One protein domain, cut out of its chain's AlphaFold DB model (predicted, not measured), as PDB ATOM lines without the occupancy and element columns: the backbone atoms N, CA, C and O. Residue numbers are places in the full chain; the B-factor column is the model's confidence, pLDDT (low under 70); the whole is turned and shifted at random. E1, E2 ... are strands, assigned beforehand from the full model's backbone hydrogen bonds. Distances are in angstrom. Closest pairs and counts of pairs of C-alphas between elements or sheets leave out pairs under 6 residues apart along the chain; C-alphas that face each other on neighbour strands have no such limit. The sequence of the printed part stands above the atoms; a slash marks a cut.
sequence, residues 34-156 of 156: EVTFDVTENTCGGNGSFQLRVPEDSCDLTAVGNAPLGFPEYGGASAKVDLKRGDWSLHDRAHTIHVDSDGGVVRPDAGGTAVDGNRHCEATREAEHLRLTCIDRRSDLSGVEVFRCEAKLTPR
ATOM      1  N   GLU A  34      35.067 -48.896  54.425       80.69
ATOM      2  CA  GLU A  34      34.724 -48.532  53.055       80.69
ATOM      3  C   GLU A  34      33.254 -48.093  53.024       80.69
ATOM      4  O   GLU A  34      32.366 -48.879  53.341       80.69
ATOM      5  N   VAL A  35      32.999 -46.822  52.699       78.31
ATOM      6  CA  VAL A  35      31.656 -46.208  52.721       78.31
ATOM      7  C   VAL A  35      31.445 -45.432  51.430       78.31
ATOM      8  O   VAL A  35      32.347 -44.725  50.980       78.31
ATOM      9  N   THR A  36      30.260 -45.529  50.826       83.38
ATOM     10  CA  THR A  36      29.918 -44.722  49.645       83.38
ATOM     11  C   THR A  36      28.995 -43.583  50.051       83.38
ATOM     12  O   THR A  36      28.105 -43.764  50.872       83.38
ATOM     13  N   PHE A  37      29.192 -42.398  49.478       81.56
ATOM     14  CA  PHE A  37      28.340 -41.240  49.723       81.56
ATOM     15  C   PHE A  37      27.757 -40.700  48.424       81.56
ATOM     16  O   PHE A  37      28.467 -40.497  47.433       81.56
ATOM     17  N   ASP A  38      26.468 -40.380  48.478       85.06
ATOM     18  CA  ASP A  38      25.773 -39.607  47.460       85.06
ATOM     19  C   ASP A  38      25.811 -38.126  47.795       85.06
ATOM     20  O   ASP A  38      25.412 -37.714  48.885       85.06
ATOM     21  N   VAL A  39      26.246 -37.330  46.822       82.25
ATOM     22  CA  VAL A  39      26.279 -35.873  46.892       82.25
ATOM     23  C   VAL A  39      25.121 -35.330  46.063       82.25
ATOM     24  O   VAL A  39      25.095 -35.437  44.833       82.25
ATOM     25  N   THR A  40      24.157 -34.753  46.768       84.81
ATOM     26  CA  THR A  40      22.914 -34.184  46.233       84.81
ATOM     27  C   THR A  40      22.745 -32.751  46.723       84.81
ATOM     28  O   THR A  40      23.501 -32.299  47.584       84.81
ATOM     29  N   GLU A  41      21.780 -32.013  46.160       86.69
ATOM     30  CA  GLU A  41      21.544 -30.595  46.496       86.69
ATOM     31  C   GLU A  41      22.830 -29.744  46.359       86.69
ATOM     32  O   GLU A  41      22.996 -28.739  47.045       86.69
ATOM     33  N   ASN A  42      23.767 -30.164  45.495       77.12
ATOM     34  CA  ASN A  42      25.100 -29.587  45.439       77.12
ATOM     35  C   ASN A  42      25.074 -28.236  44.719       77.12
ATOM     36  O   ASN A  42      24.932 -28.169  43.500       77.12
ATOM     37  N   THR A  43      25.253 -27.162  45.478       78.00
ATOM     38  CA  THR A  43      25.575 -25.826  44.947       78.00
ATOM     39  C   THR A  43      27.086 -25.571  44.960       78.00
ATOM     40  O   THR A  43      27.569 -24.633  44.332       78.00
ATOM     41  N   CYS A  44      27.856 -26.453  45.610       68.75
ATOM     42  CA  CYS A  44      29.316 -26.507  45.586       68.75
ATOM     43  C   CYS A  44      29.888 -27.272  44.366       68.75
ATOM     44  O   CYS A  44      31.024 -27.749  44.418       68.75
ATOM     45  N   GLY A  45      29.134 -27.443  43.273       72.56
ATOM     46  CA  GLY A  45      29.576 -28.170  42.075       72.56
ATOM     47  C   GLY A  45      28.464 -28.997  41.431       72.56
ATOM     48  O   GLY A  45      27.290 -28.679  41.571       72.56
ATOM     49  N   GLY A  46      28.822 -30.066  40.713       73.75
ATOM     50  CA  GLY A  46      27.841 -31.026  40.195       73.75
ATOM     51  C   GLY A  46      27.434 -32.062  41.245       73.75
ATOM     52  O   GLY A  46      28.212 -32.383  42.140       73.75
ATOM     53  N   ASN A  47      26.234 -32.634  41.132       80.94
ATOM     54  CA  ASN A  47      25.864 -33.826  41.908       80.94
ATOM     55  C   ASN A  47      26.686 -35.051  41.454       80.94
ATOM     56  O   ASN A  47      27.191 -35.099  40.328       80.94
ATOM     57  N   GLY A  48      26.787 -36.069  42.306       81.19
ATOM     58  CA  GLY A  48      27.492 -37.308  41.982       81.19
ATOM     59  C   GLY A  48      27.628 -38.227  43.188       81.19
ATOM     60  O   GLY A  48      26.920 -38.069  44.179       81.19
ATOM     61  N   SER A  49      28.569 -39.162  43.124       80.75
ATOM     62  CA  SER A  49      28.961 -39.990  44.261       80.75
ATOM     63  C   SER A  49      30.479 -40.076  44.373       80.75
ATOM     64  O   SER A  49      31.216 -39.860  43.401       80.75
ATOM     65  N   PHE A  50      30.941 -40.387  45.579       77.94
ATOM     66  CA  PHE A  50      32.316 -40.783  45.845       77.94
ATOM     67  C   PHE A  50      32.324 -41.914  46.876       77.94
ATOM     68  O   PHE A  50      31.457 -42.005  47.745       77.94
ATOM     69  N   GLN A  51      33.323 -42.773  46.772       79.50
ATOM     70  CA  GLN A  51      33.651 -43.783  47.756       79.50
ATOM     71  C   GLN A  51      34.778 -43.278  48.650       79.50
ATOM     72  O   GLN A  51      35.717 -42.629  48.185       79.50
ATOM     73  N   LEU A  52      34.687 -43.609  49.927       78.50
ATOM     74  CA  LEU A  52      35.693 -43.376  50.940       78.50
ATOM     75  C   LEU A  52      36.287 -44.709  51.404       78.50
ATOM     76  O   LEU A  52      35.540 -45.646  51.671       78.50
ATOM     77  N   ARG A  53      37.612 -44.764  51.549       77.62
ATOM     78  CA  ARG A  53      38.358 -45.886  52.128       77.62
ATOM     79  C   ARG A  53      39.316 -45.405  53.212       77.62
ATOM     80  O   ARG A  53      40.038 -44.423  53.016       77.62
ATOM     81  N   VAL A  54      39.336 -46.137  54.320       75.56
ATOM     82  CA  VAL A  54      40.223 -45.943  55.471       75.56
ATOM     83  C   VAL A  54      40.796 -47.316  55.840       75.56
ATOM     84  O   VAL A  54      40.016 -48.193  56.208       75.56
ATOM     85  N   PRO A  55      42.110 -47.561  55.704       73.62
ATOM     86  CA  PRO A  55      42.713 -48.820  56.131       73.62
ATOM     87  C   PRO A  55      42.682 -48.981  57.657       73.62
ATOM     88  O   PRO A  55      42.649 -47.988  58.388       73.62
ATOM     89  N   GLU A  56      42.744 -50.234  58.107       78.00
ATOM     90  CA  GLU A  56      42.930 -50.600  59.517       78.00
ATOM     91  C   GLU A  56      44.178 -49.909  60.090       78.00
ATOM     92  O   GLU A  56      45.194 -49.777  59.398       78.00
ATOM     93  N   ASP A  57      44.061 -49.399  61.318       72.31
ATOM     94  CA  ASP A  57      45.107 -48.687  62.074       72.31
ATOM     95  C   ASP A  57      45.796 -47.521  61.335       72.31
ATOM     96  O   ASP A  57      46.906 -47.098  61.678       72.31
ATOM     97  N   SER A  58      45.142 -46.957  60.312       70.56
ATOM     98  CA  SER A  58      45.735 -45.925  59.463       70.56
ATOM     99  C   SER A  58      45.042 -44.566  59.551       70.56
ATOM    100  O   SER A  58      43.821 -44.415  59.463       70.56
ATOM    101  N   CYS A  59      45.860 -43.519  59.644       69.56
ATOM    102  CA  CYS A  59      45.441 -42.130  59.450       69.56
ATOM    103  C   CYS A  59      45.360 -41.735  57.957       69.56
ATOM    104  O   CYS A  59      45.100 -40.570  57.645       69.56
ATOM    105  N   ASP A  60      45.639 -42.663  57.035       71.75
ATOM    106  CA  ASP A  60      45.593 -42.419  55.597       71.75
ATOM    107  C   ASP A  60      44.168 -42.596  55.065       71.75
ATOM    108  O   ASP A  60      43.512 -43.623  55.237       71.75
ATOM    109  N   LEU A  61      43.701 -41.566  54.376       71.06
ATOM    110  CA  LEU A  61      42.407 -41.498  53.732       71.06
ATOM    111  C   LEU A  61      42.571 -41.670  52.229       71.06
ATOM    112  O   LEU A  61      43.467 -41.065  51.640       71.06
ATOM    113  N   THR A  62      41.673 -42.406  51.576       74.94
ATOM    114  CA  THR A  62      41.549 -42.372  50.114       74.94
ATOM    115  C   THR A  62      40.092 -42.208  49.712       74.94
ATOM    116  O   THR A  62      39.253 -43.044  50.036       74.94
ATOM    117  N   ALA A  63      39.796 -41.138  48.978       74.94
ATOM    118  CA  ALA A  63      38.500 -40.912  48.353       74.94
ATOM    119  C   ALA A  63      38.611 -41.102  46.833       74.94
ATOM    120  O   ALA A  63      39.545 -40.601  46.210       74.94
ATOM    121  N   VAL A  64      37.653 -41.793  46.219       77.94
ATOM    122  CA  VAL A  64      37.566 -41.990  44.761       77.94
ATOM    123  C   VAL A  64      36.175 -41.568  44.315       77.94
ATOM    124  O   VAL A  64      35.191 -42.025  44.886       77.94
ATOM    125  N   GLY A  65      36.056 -40.700  43.315       74.38
ATOM    126  CA  GLY A  65      34.757 -40.163  42.913       74.38
ATOM    127  C   GLY A  65      34.756 -39.582  41.510       74.38
ATOM    128  O   GLY A  65      35.755 -39.620  40.797       74.38
ATOM    129  N   ASN A  66      33.604 -39.051  41.108       69.12
ATOM    130  CA  ASN A  66      33.372 -38.654  39.721       69.12
ATOM    131  C   ASN A  66      33.855 -37.219  39.432       69.12
ATOM    132  O   ASN A  66      33.735 -36.325  40.273       69.12
ATOM    133  N   ALA A  67      34.306 -36.965  38.199       69.19
ATOM    134  CA  ALA A  67      34.794 -35.653  37.753       69.19
ATOM    135  C   ALA A  67      33.858 -34.442  38.031       69.19
ATOM    136  O   ALA A  67      34.378 -33.374  38.361       69.19
ATOM    137  N   PRO A  68      32.505 -34.549  37.999       69.38
ATOM    138  CA  PRO A  68      31.605 -33.445  38.373       69.38
ATOM    139  C   PRO A  68      31.730 -32.949  39.827       69.38
ATOM    140  O   PRO A  68      31.339 -31.818  40.113       69.38
ATOM    141  N   LEU A  69      32.301 -33.761  40.727       65.25
ATOM    142  CA  LEU A  69      32.624 -33.403  42.119       65.25
ATOM    143  C   LEU A  69      34.040 -32.809  42.280       65.25
ATOM    144  O   LEU A  69      34.493 -32.542  43.396       65.25
ATOM    145  N   GLY A  70      34.762 -32.621  41.171       64.00
ATOM    146  CA  GLY A  70      36.139 -32.131  41.153       64.00
ATOM    147  C   GLY A  70      37.211 -33.204  41.360       64.00
ATOM    148  O   GLY A  70      38.373 -32.856  41.558       64.00
ATOM    149  N   PHE A  71      36.870 -34.495  41.307       64.19
ATOM    150  CA  PHE A  71      37.889 -35.549  41.273       64.19
ATOM    151  C   PHE A  71      38.663 -35.537  39.941       64.19
ATOM    152  O   PHE A  71      38.116 -35.113  38.918       64.19
ATOM    153  N   PRO A  72      39.924 -36.010  39.921       60.88
ATOM    154  CA  PRO A  72      40.625 -36.293  38.673       60.88
ATOM    155  C   PRO A  72      39.825 -37.292  37.827       60.88
ATOM    156  O   PRO A  72      39.301 -38.264  38.358       60.88
ATOM    157  N   GLU A  73      39.778 -37.090  36.509       53.34
ATOM    158  CA  GLU A  73      39.073 -37.986  35.572       53.34
ATOM    159  C   GLU A  73      39.588 -39.439  35.641       53.34
ATOM    160  O   GLU A  73      38.830 -40.385  35.439       53.34
ATOM    161  N   TYR A  74      40.858 -39.603  36.024       48.62
ATOM    162  CA  TYR A  74      41.480 -40.879  36.365       48.62
ATOM    163  C   TYR A  74      42.244 -40.749  37.689       48.62
ATOM    164  O   TYR A  74      43.421 -40.387  37.700       48.62
ATOM    165  N   GLY A  75      41.590 -41.032  38.817       54.22
ATOM    166  CA  GLY A  75      42.275 -41.130  40.106       54.22
ATOM    167  C   GLY A  75      41.373 -41.015  41.332       54.22
ATOM    168  O   GLY A  75      40.206 -40.643  41.252       54.22
ATOM    169  N   GLY A  76      41.960 -41.320  42.486       62.22
ATOM    170  CA  GLY A  76      41.458 -40.881  43.784       62.22
ATOM    171  C   GLY A  76      42.222 -39.657  44.282       62.22
ATOM    172  O   GLY A  76      43.235 -39.259  43.706       62.22
ATOM    173  N   ALA A  77      41.752 -39.088  45.381       63.31
ATOM    174  CA  ALA A  77      42.490 -38.124  46.175       63.31
ATOM    175  C   ALA A  77      42.733 -38.721  47.566       63.31
ATOM    176  O   ALA A  77      41.796 -39.182  48.224       63.31
ATOM    177  N   SER A  78      43.994 -38.721  47.994       64.00
ATOM    178  CA  SER A  78      44.417 -39.277  49.280       64.00
ATOM    179  C   SER A  78      44.974 -38.184  50.182       64.00
ATOM    180  O   SER A  78      45.648 -37.266  49.712       64.00
ATOM    181  N   ALA A  79      44.698 -38.287  51.478       61.16
ATOM    182  CA  ALA A  79      45.130 -37.332  52.493       61.16
ATOM    183  C   ALA A  79      45.494 -38.074  53.780       61.16
ATOM    184  O   ALA A  79      44.818 -39.030  54.144       61.16
ATOM    185  N   LYS A  80      46.529 -37.623  54.490       60.78
ATOM    186  CA  LYS A  80      46.872 -38.141  55.819       60.78
ATOM    187  C   LYS A  80      46.352 -37.177  56.878       60.78
ATOM    188  O   LYS A  80      46.772 -36.020  56.887       60.78
ATOM    189  N   VAL A  81      45.444 -37.632  57.739       59.44
ATOM    190  CA  VAL A  81      44.743 -36.774  58.709       59.44
ATOM    191  C   VAL A  81      44.686 -37.449  60.080       59.44
ATOM    192  O   VAL A  81      44.185 -38.561  60.212       59.44
ATOM    193  N   ASP A  82      45.185 -36.758  61.106       56.41
ATOM    194  CA  ASP A  82      45.046 -37.136  62.520       56.41
ATOM    195  C   ASP A  82      43.609 -36.824  62.991       56.41
ATOM    196  O   ASP A  82      43.292 -35.706  63.403       56.41
ATOM    197  N   LEU A  83      42.710 -37.800  62.815       55.62
ATOM    198  CA  LEU A  83      41.262 -37.667  63.020       55.62
ATOM    199  C   LEU A  83      40.869 -37.861  64.490       55.62
ATOM    200  O   LEU A  83      40.399 -38.923  64.899       55.62
ATOM    201  N   LYS A  84      41.022 -36.803  65.288       52.78
ATOM    202  CA  LYS A  84      40.562 -36.762  66.688       52.78
ATOM    203  C   LYS A  84      39.045 -36.571  66.800       52.78
ATOM    204  O   LYS A  84      38.390 -36.004  65.928       52.78
ATOM    205  N   ARG A  85      38.470 -37.015  67.919       52.62
ATOM    206  CA  ARG A  85      37.042 -36.836  68.225       52.62
ATOM    207  C   ARG A  85      36.729 -35.363  68.532       52.62
ATOM    208  O   ARG A  85      37.350 -34.787  69.419       52.62
ATOM    209  N   GLY A  86      35.737 -34.788  67.854       54.25
ATOM    210  CA  GLY A  86      35.275 -33.410  68.060       54.25
ATOM    211  C   GLY A  86      34.522 -32.868  66.845       54.25
ATOM    212  O   GLY A  86      34.332 -33.596  65.872       54.25
ATOM    213  N   ASP A  87      34.116 -31.602  66.899       57.06
ATOM    214  CA  ASP A  87      33.616 -30.868  65.732       57.06
ATOM    215  C   ASP A  87      34.795 -30.402  64.865       57.06
ATOM    216  O   ASP A  87      35.836 -29.998  65.389       57.06
ATOM    217  N   TRP A  88      34.634 -30.445  63.540       59.66
ATOM    218  CA  TRP A  88      35.694 -30.102  62.590       59.66
ATOM    219  C   TRP A  88      35.234 -29.088  61.558       59.66
ATOM    220  O   TRP A  88      34.120 -29.148  61.038       59.66
ATOM    221  N   SER A  89      36.163 -28.212  61.201       65.50
ATOM    222  CA  SER A  89      36.006 -27.235  60.141       65.50
ATOM    223  C   SER A  89      37.243 -27.212  59.246       65.50
ATOM    224  O   SER A  89      38.383 -27.343  59.698       65.50
ATOM    225  N   LEU A  90      37.021 -27.035  57.947       69.69
ATOM    226  CA  LEU A  90      38.086 -26.728  57.002       69.69
ATOM    227  C   LEU A  90      38.303 -25.215  56.989       69.69
ATOM    228  O   LEU A  90      37.346 -24.447  56.872       69.69
ATOM    229  N   HIS A  91      39.563 -24.792  57.034       70.62
ATOM    230  CA  HIS A  91      39.971 -23.412  56.796       70.62
ATOM    231  C   HIS A  91      41.031 -23.386  55.690       70.62
ATOM    232  O   HIS A  91      42.166 -23.792  55.928       70.62
ATOM    233  N   ASP A  92      40.670 -22.890  54.506       72.94
ATOM    234  CA  ASP A  92      41.622 -22.612  53.422       72.94
ATOM    235  C   ASP A  92      41.922 -21.107  53.393       72.94
ATOM    236  O   ASP A  92      41.030 -20.279  53.605       72.94
ATOM    237  N   ARG A  93      43.188 -20.737  53.190       73.50
ATOM    238  CA  ARG A  93      43.656 -19.347  53.283       73.50
ATOM    239  C   ARG A  93      44.359 -18.933  52.004       73.50
ATOM    240  O   ARG A  93      45.213 -19.661  51.510       73.50
ATOM    241  N   ALA A  94      44.084 -17.706  51.563       71.88
ATOM    242  CA  ALA A  94      44.702 -17.097  50.387       71.88
ATOM    243  C   ALA A  94      44.524 -17.927  49.098       71.88
ATOM    244  O   ALA A  94      45.479 -18.150  48.349       71.88
ATOM    245  N   HIS A  95      43.290 -18.361  48.819       75.06
ATOM    246  CA  HIS A  95      42.928 -18.984  47.546       75.06
ATOM    247  C   HIS A  95      42.223 -17.981  46.622       75.06
ATOM    248  O   HIS A  95      41.437 -17.146  47.063       75.06
ATOM    249  N   THR A  96      42.481 -18.077  45.317       81.88
ATOM    250  CA  THR A  96      41.802 -17.238  44.319       81.88
ATOM    251  C   THR A  96      40.499 -17.893  43.860       81.88
ATOM    252  O   THR A  96      40.485 -19.011  43.327       81.88
ATOM    253  N   ILE A  97      39.406 -17.166  44.055       77.38
ATOM    254  CA  ILE A  97      38.043 -17.474  43.627       77.38
ATOM    255  C   ILE A  97      37.799 -16.745  42.303       77.38
ATOM    256  O   ILE A  97      38.236 -15.610  42.139       77.38
ATOM    257  N   HIS A  98      37.100 -17.370  41.358       80.81
ATOM    258  CA  HIS A  98      36.656 -16.700  40.133       80.81
ATOM    259  C   HIS A  98      35.137 -16.575  40.167       80.81
ATOM    260  O   HIS A  98      34.455 -17.580  40.344       80.81
ATOM    261  N   VAL A  99      34.628 -15.352  40.027       78.62
ATOM    262  CA  VAL A  99      33.203 -15.016  40.154       78.62
ATOM    263  C   VAL A  99      32.702 -14.413  38.840       78.62
ATOM    264  O   VAL A  99      33.382 -13.567  38.257       78.62
ATOM    265  N   ASP A 100      31.552 -14.854  38.342       80.62
ATOM    266  CA  ASP A 100      30.906 -14.274  37.158       80.62
ATOM    267  C   ASP A 100      30.213 -12.923  37.454       80.62
ATOM    268  O   ASP A 100      30.358 -12.346  38.534       80.62
ATOM    269  N   SER A 101      29.503 -12.371  36.465       78.75
ATOM    270  CA  SER A 101      28.763 -11.106  36.597       78.75
ATOM    271  C   SER A 101      27.580 -11.171  37.562       78.75
ATOM    272  O   SER A 101      27.142 -10.129  38.049       78.75
ATOM    273  N   ASP A 102      27.074 -12.374  37.826       75.31
ATOM    274  CA  ASP A 102      25.830 -12.621  38.551       75.31
ATOM    275  C   ASP A 102      26.119 -13.031  40.011       75.31
ATOM    276  O   ASP A 102      25.200 -13.214  40.811       75.31
ATOM    277  N   GLY A 103      27.404 -13.129  40.382       65.69
ATOM    278  CA  GLY A 103      27.882 -13.518  41.710       65.69
ATOM    279  C   GLY A 103      28.148 -15.019  41.870       65.69
ATOM    280  O   GLY A 103      28.484 -15.466  42.968       65.69
ATOM    281  N   GLY A 104      28.013 -15.809  40.802       67.62
ATOM    282  CA  GLY A 104      28.277 -17.246  40.801       67.62
ATOM    283  C   GLY A 104      29.772 -17.563  40.744       67.62
ATOM    284  O   GLY A 104      30.533 -16.918  40.025       67.62
ATOM    285  N   VAL A 105      30.223 -18.581  41.486       68.94
ATOM    286  CA  VAL A 105      31.610 -19.063  41.375       68.94
ATOM    287  C   VAL A 105      31.769 -19.960  40.153       68.94
ATOM    288  O   VAL A 105      31.111 -20.991  40.015       68.94
ATOM    289  N   VAL A 106      32.710 -19.583  39.293       68.62
ATOM    290  CA  VAL A 106      32.994 -20.228  38.011       68.62
ATOM    291  C   VAL A 106      34.421 -20.774  37.952       68.62
ATOM    292  O   VAL A 106      35.257 -20.566  38.835       68.62
ATOM    293  N   ARG A 107      34.723 -21.527  36.891       66.50
ATOM    294  CA  ARG A 107      36.090 -21.995  36.624       66.50
ATOM    295  C   ARG A 107      36.968 -20.824  36.125       66.50
ATOM    296  O   ARG A 107      36.433 -19.888  35.535       66.50
ATOM    297  N   PRO A 108      38.303 -20.845  36.304       68.19
ATOM    298  CA  PRO A 108      39.162 -19.721  35.926       68.19
ATOM    299  C   PRO A 108      39.235 -19.544  34.404       68.19
ATOM    300  O   PRO A 108      39.436 -18.436  33.922       68.19
ATOM    301  N   ASP A 109      39.032 -20.628  33.652       70.75
ATOM    302  CA  ASP A 109      38.911 -20.662  32.193       70.75
ATOM    303  C   ASP A 109      37.559 -20.133  31.683       70.75
ATOM    304  O   ASP A 109      37.421 -19.889  30.489       70.75
ATOM    305  N   ALA A 110      36.571 -19.927  32.563       73.38
ATOM    306  CA  ALA A 110      35.234 -19.454  32.194       73.38
ATOM    307  C   ALA A 110      35.097 -17.915  32.150       73.38
ATOM    308  O   ALA A 110      34.017 -17.416  31.850       73.38
ATOM    309  N   GLY A 111      36.170 -17.158  32.422       68.44
ATOM    310  CA  GLY A 111      36.205 -15.703  32.197       68.44
ATOM    311  C   GLY A 111      35.635 -14.817  33.314       68.44
ATOM    312  O   GLY A 111      35.265 -13.678  33.043       68.44
ATOM    313  N   GLY A 112      35.563 -15.312  34.555       80.38
ATOM    314  CA  GLY A 112      35.120 -14.533  35.721       80.38
ATOM    315  C   GLY A 112      36.188 -13.607  36.333       80.38
ATOM    316  O   GLY A 112      37.389 -13.764  36.106       80.38
ATOM    317  N   THR A 113      35.740 -12.678  37.180       86.12
ATOM    318  CA  THR A 113      36.580 -11.791  37.999       86.12
ATOM    319  C   THR A 113      37.300 -12.587  39.087       86.12
ATOM    320  O   THR A 113      36.667 -13.330  39.835       86.12
ATOM    321  N   ALA A 114      38.617 -12.413  39.203       85.69
ATOM    322  CA  ALA A 114      39.414 -13.025  40.263       85.69
ATOM    323  C   ALA A 114      39.276 -12.250  41.587       85.69
ATOM    324  O   ALA A 114      39.407 -11.025  41.612       85.69
ATOM    325  N   VAL A 115      39.040 -12.968  42.685       85.38
ATOM    326  CA  VAL A 115      38.938 -12.439  44.052       85.38
ATOM    327  C   VAL A 115      39.763 -13.323  44.980       85.38
ATOM    328  O   VAL A 115      39.529 -14.527  45.053       85.38
ATOM    329  N   ASP A 116      40.704 -12.738  45.716       86.06
ATOM    330  CA  ASP A 116      41.461 -13.475  46.729       86.06
ATOM    331  C   ASP A 116      40.641 -13.606  48.017       86.06
ATOM    332  O   ASP A 116      40.122 -12.623  48.561       86.06
ATOM    333  N   GLY A 117      40.515 -14.838  48.504       84.31
ATOM    334  CA  GLY A 117      39.634 -15.185  49.606       84.31
ATOM    335  C   GLY A 117      40.240 -16.139  50.627       84.31
ATOM    336  O   GLY A 117      41.342 -16.666  50.479       84.31
ATOM    337  N   ASN A 118      39.479 -16.326  51.699       83.06
ATOM    338  CA  ASN A 118      39.648 -17.373  52.692       83.06
ATOM    339  C   ASN A 118      38.350 -18.185  52.724       83.06
ATOM    340  O   ASN A 118      37.265 -17.603  52.849       83.06
ATOM    341  N   ARG A 119      38.450 -19.513  52.637       81.56
ATOM    342  CA  ARG A 119      37.308 -20.424  52.756       81.56
ATOM    343  C   ARG A 119      37.188 -20.937  54.176       81.56
ATOM    344  O   ARG A 119      38.181 -21.268  54.823       81.56
ATOM    345  N   HIS A 120      35.955 -21.089  54.619       82.62
ATOM    346  CA  HIS A 120      35.616 -21.861  55.798       82.62
ATOM    347  C   HIS A 120      34.477 -22.819  55.454       82.62
ATOM    348  O   HIS A 120      33.478 -22.378  54.892       82.62
ATOM    349  N   CYS A 121      34.633 -24.106  55.760       78.38
ATOM    350  CA  CYS A 121      33.573 -25.100  55.600       78.38
ATOM    351  C   CYS A 121      33.344 -25.870  56.897       78.38
ATOM    352  O   CYS A 121      34.305 -26.236  57.573       78.38
ATOM    353  N   GLU A 122      32.087 -26.184  57.177       78.25
ATOM    354  CA  GLU A 122      31.646 -26.998  58.312       78.25
ATOM    355  C   GLU A 122      30.688 -28.084  57.810       78.25
ATOM    356  O   GLU A 122      30.018 -27.900  56.787       78.25
ATOM    357  N   ALA A 123      30.613 -29.215  58.516       74.94
ATOM    358  CA  ALA A 123      29.577 -30.218  58.283       74.94
ATOM    359  C   ALA A 123      28.731 -30.422  59.538       74.94
ATOM    360  O   ALA A 123      29.260 -30.670  60.620       74.94
ATOM    361  N   THR A 124      27.412 -30.375  59.378       76.69
ATOM    362  CA  THR A 124      26.444 -30.648  60.443       76.69
ATOM    363  C   THR A 124      25.688 -31.941  60.150       76.69
ATOM    364  O   THR A 124      25.431 -32.291  58.994       76.69
ATOM    365  N   ARG A 125      25.339 -32.694  61.200       76.62
ATOM    366  CA  ARG A 125      24.538 -33.916  61.060       76.62
ATOM    367  C   ARG A 125      23.048 -33.588  61.098       76.62
ATOM    368  O   ARG A 125      22.533 -33.135  62.116       76.62
ATOM    369  N   GLU A 126      22.354 -33.900  60.013       81.56
ATOM    370  CA  GLU A 126      20.914 -33.719  59.831       81.56
ATOM    371  C   GLU A 126      20.253 -35.104  59.700       81.56
ATOM    372  O   GLU A 126      20.055 -35.622  58.604       81.56
ATOM    373  N   ALA A 127      19.924 -35.726  60.839       80.19
ATOM    374  CA  ALA A 127      19.380 -37.089  60.922       80.19
ATOM    375  C   ALA A 127      20.253 -38.152  60.206       80.19
ATOM    376  O   ALA A 127      21.274 -38.580  60.760       80.19
ATOM    377  N   GLU A 128      19.846 -38.559  58.999       79.56
ATOM    378  CA  GLU A 128      20.457 -39.613  58.170       79.56
ATOM    379  C   GLU A 128      21.462 -39.079  57.133       79.56
ATOM    380  O   GLU A 128      22.094 -39.861  56.423       79.56
ATOM    381  N   HIS A 129      21.634 -37.759  57.019       80.00
ATOM    382  CA  HIS A 129      22.585 -37.145  56.088       80.00
ATOM    383  C   HIS A 129      23.455 -36.084  56.772       80.00
ATOM    384  O   HIS A 129      23.187 -35.637  57.888       80.00
ATOM    385  N   LEU A 130      24.530 -35.682  56.095       78.94
ATOM    386  CA  LEU A 130      25.362 -34.547  56.489       78.94
ATOM    387  C   LEU A 130      25.073 -33.360  55.569       78.94
ATOM    388  O   LEU A 130      24.972 -33.521  54.349       78.94
ATOM    389  N   ARG A 131      24.975 -32.167  56.152       83.50
ATOM    390  CA  ARG A 131      24.935 -30.893  55.435       83.50
ATOM    391  C   ARG A 131      26.323 -30.280  55.492       83.50
ATOM    392  O   ARG A 131      26.811 -29.954  56.567       83.50
ATOM    393  N   LEU A 132      26.964 -30.152  54.339       79.44
ATOM    394  CA  LEU A 132      28.184 -29.370  54.176       79.44
ATOM    395  C   LEU A 132      27.782 -27.936  53.840       79.44
ATOM    396  O   LEU A 132      27.067 -27.743  52.858       79.44
ATOM    397  N   THR A 133      28.288 -26.956  54.584       84.19
ATOM    398  CA  THR A 133      28.156 -25.529  54.260       84.19
ATOM    399  C   THR A 133      29.544 -24.907  54.172       84.19
ATOM    400  O   THR A 133      30.346 -25.016  55.096       84.19
ATOM    401  N   CYS A 134      29.827 -24.243  53.055       81.38
ATOM    402  CA  CYS A 134      31.073 -23.537  52.783       81.38
ATOM    403  C   CYS A 134      30.808 -22.054  52.536       81.38
ATOM    404  O   CYS A 134      29.896 -21.688  51.795       81.38
ATOM    405  N   ILE A 135      31.648 -21.205  53.122       86.31
ATOM    406  CA  ILE A 135      31.586 -19.752  53.000       86.31
ATOM    407  C   ILE A 135      32.966 -19.235  52.610       86.31
ATOM    408  O   ILE A 135      33.946 -19.424  53.334       86.31
ATOM    409  N   ASP A 136      33.024 -18.539  51.483       84.19
ATOM    410  CA  ASP A 136      34.185 -17.788  51.031       84.19
ATOM    411  C   ASP A 136      34.057 -16.324  51.448       84.19
ATOM    412  O   ASP A 136      33.043 -15.671  51.189       84.19
ATOM    413  N   ARG A 137      35.106 -15.779  52.066       87.81
ATOM    414  CA  ARG A 137      35.196 -14.363  52.451       87.81
ATOM    415  C   ARG A 137      36.418 -13.718  51.818       87.81
ATOM    416  O   ARG A 137      37.429 -14.393  51.640       87.81
ATOM    417  N   ARG A 138      36.353 -12.420  51.508       85.69
ATOM    418  CA  ARG A 138      37.508 -11.650  51.012       85.69
ATOM    419  C   ARG A 138      38.684 -11.783  51.984       85.69
ATOM    420  O   ARG A 138      38.486 -11.777  53.199       85.69
ATOM    421  N   SER A 139      39.896 -11.912  51.449       83.44
ATOM    422  CA  SER A 139      41.121 -12.056  52.251       83.44
ATOM    423  C   SER A 139      41.636 -10.738  52.843       83.44
ATOM    424  O   SER A 139      42.498 -10.752  53.722       83.44
ATOM    425  N   ASP A 140      41.092  -9.606  52.389       81.31
ATOM    426  CA  ASP A 140      41.327  -8.286  52.970       81.31
ATOM    427  C   ASP A 140      40.618  -8.095  54.329       81.31
ATOM    428  O   ASP A 140      39.814  -8.910  54.781       81.31
ATOM    429  N   LEU A 141      40.912  -6.974  54.998       75.25
ATOM    430  CA  LEU A 141      40.371  -6.651  56.324       75.25
ATOM    431  C   LEU A 141      38.849  -6.396  56.347       75.25
ATOM    432  O   LEU A 141      38.313  -6.125  57.418       75.25
ATOM    433  N   SER A 142      38.142  -6.462  55.208       80.25
ATOM    434  CA  SER A 142      36.679  -6.337  55.188       80.25
ATOM    435  C   SER A 142      35.971  -7.619  55.632       80.25
ATOM    436  O   SER A 142      34.871  -7.544  56.175       80.25
ATOM    437  N   GLY A 143      36.571  -8.794  55.386       75.56
ATOM    438  CA  GLY A 143      35.965 -10.098  55.682       75.56
ATOM    439  C   GLY A 143      34.613 -10.359  54.997       75.56
ATOM    440  O   GLY A 143      33.884 -11.256  55.423       75.56
ATOM    441  N   VAL A 144      34.254  -9.583  53.967       86.88
ATOM    442  CA  VAL A 144      32.952  -9.659  53.280       86.88
ATOM    443  C   VAL A 144      32.757 -11.038  52.646       86.88
ATOM    444  O   VAL A 144      33.660 -11.543  51.980       86.88
ATOM    445  N   GLU A 145      31.575 -11.632  52.838       88.38
ATOM    446  CA  GLU A 145      31.158 -12.875  52.175       88.38
ATOM    447  C   GLU A 145      31.094 -12.654  50.655       88.38
ATOM    448  O   GLU A 145      30.405 -11.757  50.175       88.38
ATOM    449  N   VAL A 146      31.875 -13.443  49.916       83.69
ATOM    450  CA  VAL A 146      31.982 -13.406  48.446       83.69
ATOM    451  C   VAL A 146      31.062 -14.448  47.834       83.69
ATOM    452  O   VAL A 146      30.428 -14.194  46.817       83.69
ATOM    453  N   PHE A 147      31.015 -15.630  48.447       81.81
ATOM    454  CA  PHE A 147      30.251 -16.762  47.956       81.81
ATOM    455  C   PHE A 147      29.912 -17.716  49.099       81.81
ATOM    456  O   PHE A 147      30.650 -17.837  50.081       81.81
ATOM    457  N   ARG A 148      28.802 -18.430  48.937       85.56
ATOM    458  CA  ARG A 148      28.359 -19.506  49.815       85.56
ATOM    459  C   ARG A 148      27.870 -20.654  48.957       85.56
ATOM    460  O   ARG A 148      27.163 -20.431  47.978       85.56
ATOM    461  N   CYS A 149      28.201 -21.869  49.362       80.12
ATOM    462  CA  CYS A 149      27.619 -23.062  48.778       80.12
ATOM    463  C   CYS A 149      27.386 -24.134  49.833       80.12
ATOM    464  O   CYS A 149      28.005 -24.144  50.898       80.12
ATOM    465  N   GLU A 150      26.484 -25.044  49.505       84.38
ATOM    466  CA  GLU A 150      26.066 -26.154  50.344       84.38
ATOM    467  C   GLU A 150      25.938 -27.442  49.527       84.38
ATOM    468  O   GLU A 150      25.721 -27.409  48.311       84.38
ATOM    469  N   ALA A 151      26.061 -28.580  50.207       81.38
ATOM    470  CA  ALA A 151      25.821 -29.902  49.640       81.38
ATOM    471  C   ALA A 151      25.248 -30.856  50.696       81.38
ATOM    472  O   ALA A 151      25.574 -30.764  51.881       81.38
ATOM    473  N   LYS A 152      24.430 -31.811  50.253       85.38
ATOM    474  CA  LYS A 152      23.895 -32.900  51.073       85.38
ATOM    475  C   LYS A 152      24.639 -34.196  50.773       85.38
ATOM    476  O   LYS A 152      24.628 -34.654  49.630       85.38
ATOM    477  N   LEU A 153      25.237 -34.800  51.798       81.38
ATOM    478  CA  LEU A 153      25.972 -36.061  51.713       81.38
ATOM    479  C   LEU A 153      25.182 -37.168  52.420       81.38
ATOM    480  O   LEU A 153      24.947 -37.082  53.623       81.38
ATOM    481  N   THR A 154      24.782 -38.208  51.688       83.81
ATOM    482  CA  THR A 154      24.003 -39.341  52.229       83.81
ATOM    483  C   THR A 154      24.816 -40.637  52.115       83.81
ATOM    484  O   THR A 154      25.229 -40.955  50.997       83.81
ATOM    485  N   PRO A 155      25.089 -41.371  53.211       81.69
ATOM    486  CA  PRO A 155      25.826 -42.635  53.160       81.69
ATOM    487  C   PRO A 155      24.999 -43.765  52.521       81.69
ATOM    488  O   PRO A 155      23.768 -43.766  52.602       81.69
ATOM    489  N   ARG A 156      25.689 -44.727  51.903       76.44
ATOM    490  CA  ARG A 156      25.165 -45.962  51.300       76.44
ATOM    491  C   ARG A 156      26.067 -47.157  51.598       76.44
ATOM    492  O   ARG A 156      27.307 -46.964  51.571       76.44
TER     493      ARG A 156
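This is residues 34 to 156 of the 156 residues of an uncharacterized protein of Myxococcus fulvus (UniProt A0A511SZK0). One antiparallel sheet of eight strands is curled like part of a barrel, a trough left open between its edge strands E4 and E5. Shorter strands E1 to E4 make one half of the wall and longer strands E5 to E8 the other, joined side by side through E1 and E8; E5 and E6 bend sharply towards the loop of residues 100 to 112. The printed part has 123 residues, with no named helix and strands E1 to E8 in that order along the chain; the class is all strand. Across the sheet the order is E4, E3, E2, E1, E8, E7, E6, E5. The whole is compact, with a radius of gyration of the C-alphas of 15.7 A and spans of 45 by 30 by 28 A.

E1, residues 34 to 40, and E2, residues 48 to 54, form a hairpin, with N 37 and O 50 2.9 A apart. E3, residues 60 to 65, forms a hairpin with E2, with N 53 and O 62 2.8 A apart. E4, residues 76 to 80, an edge strand, forms a hairpin with E3, with N 61 and O 79 2.8 A apart. These four strands are a meander, each the antiparallel neighbour of the one before. A second meander holds E5, residues 89 to 99, E6, residues 113 to 126, E7, residues 129 to 138, and E8, residues 145 to 155. In it N 97 and O 115 of E5 and E6 are 2.8 A apart, N 120 and O 135 of E6 and E7 2.9 A, and N 134 and O 149 of E7 and E8 2.8 A. E1 and E8 are antiparallel neighbours at 129 degrees between their directions, with N 38 and O 154 2.9 A apart. The edge strands E4 and E5 are apart. From edge to edge the way across the sheet turns by 191 degrees, and the sheet is twisted.

E1, 19.8 A long, begins at C-alpha 34 at (34.724, -48.532, 53.055). E2 measures 20.5 A, E3 16.8 A and E4 13.5 A. E5, 23.6 A, bends by 85 degrees at residue 94, and E6, 34.7 A, bends by 79 degrees at residue 116, where C-alpha 116 is at (41.461, -13.475, 46.729). E7 measures 30.0 A. E8, 30.2 A, ends at C-alpha 155 at (25.826, -42.635, 53.160).

The two C-alphas farthest apart, those of Asp 57 and Ser 101, are 48.3 A apart. The printed part has no cut and ends at the chain's last residue, 156. The link from E5 to E6 is long, and those from E2 to E3 and E6 to E7 are tight. The mean pLDDT of the printed part is 74.9; 34 residues are under 70, among them 66 to 90 and 103 to 108.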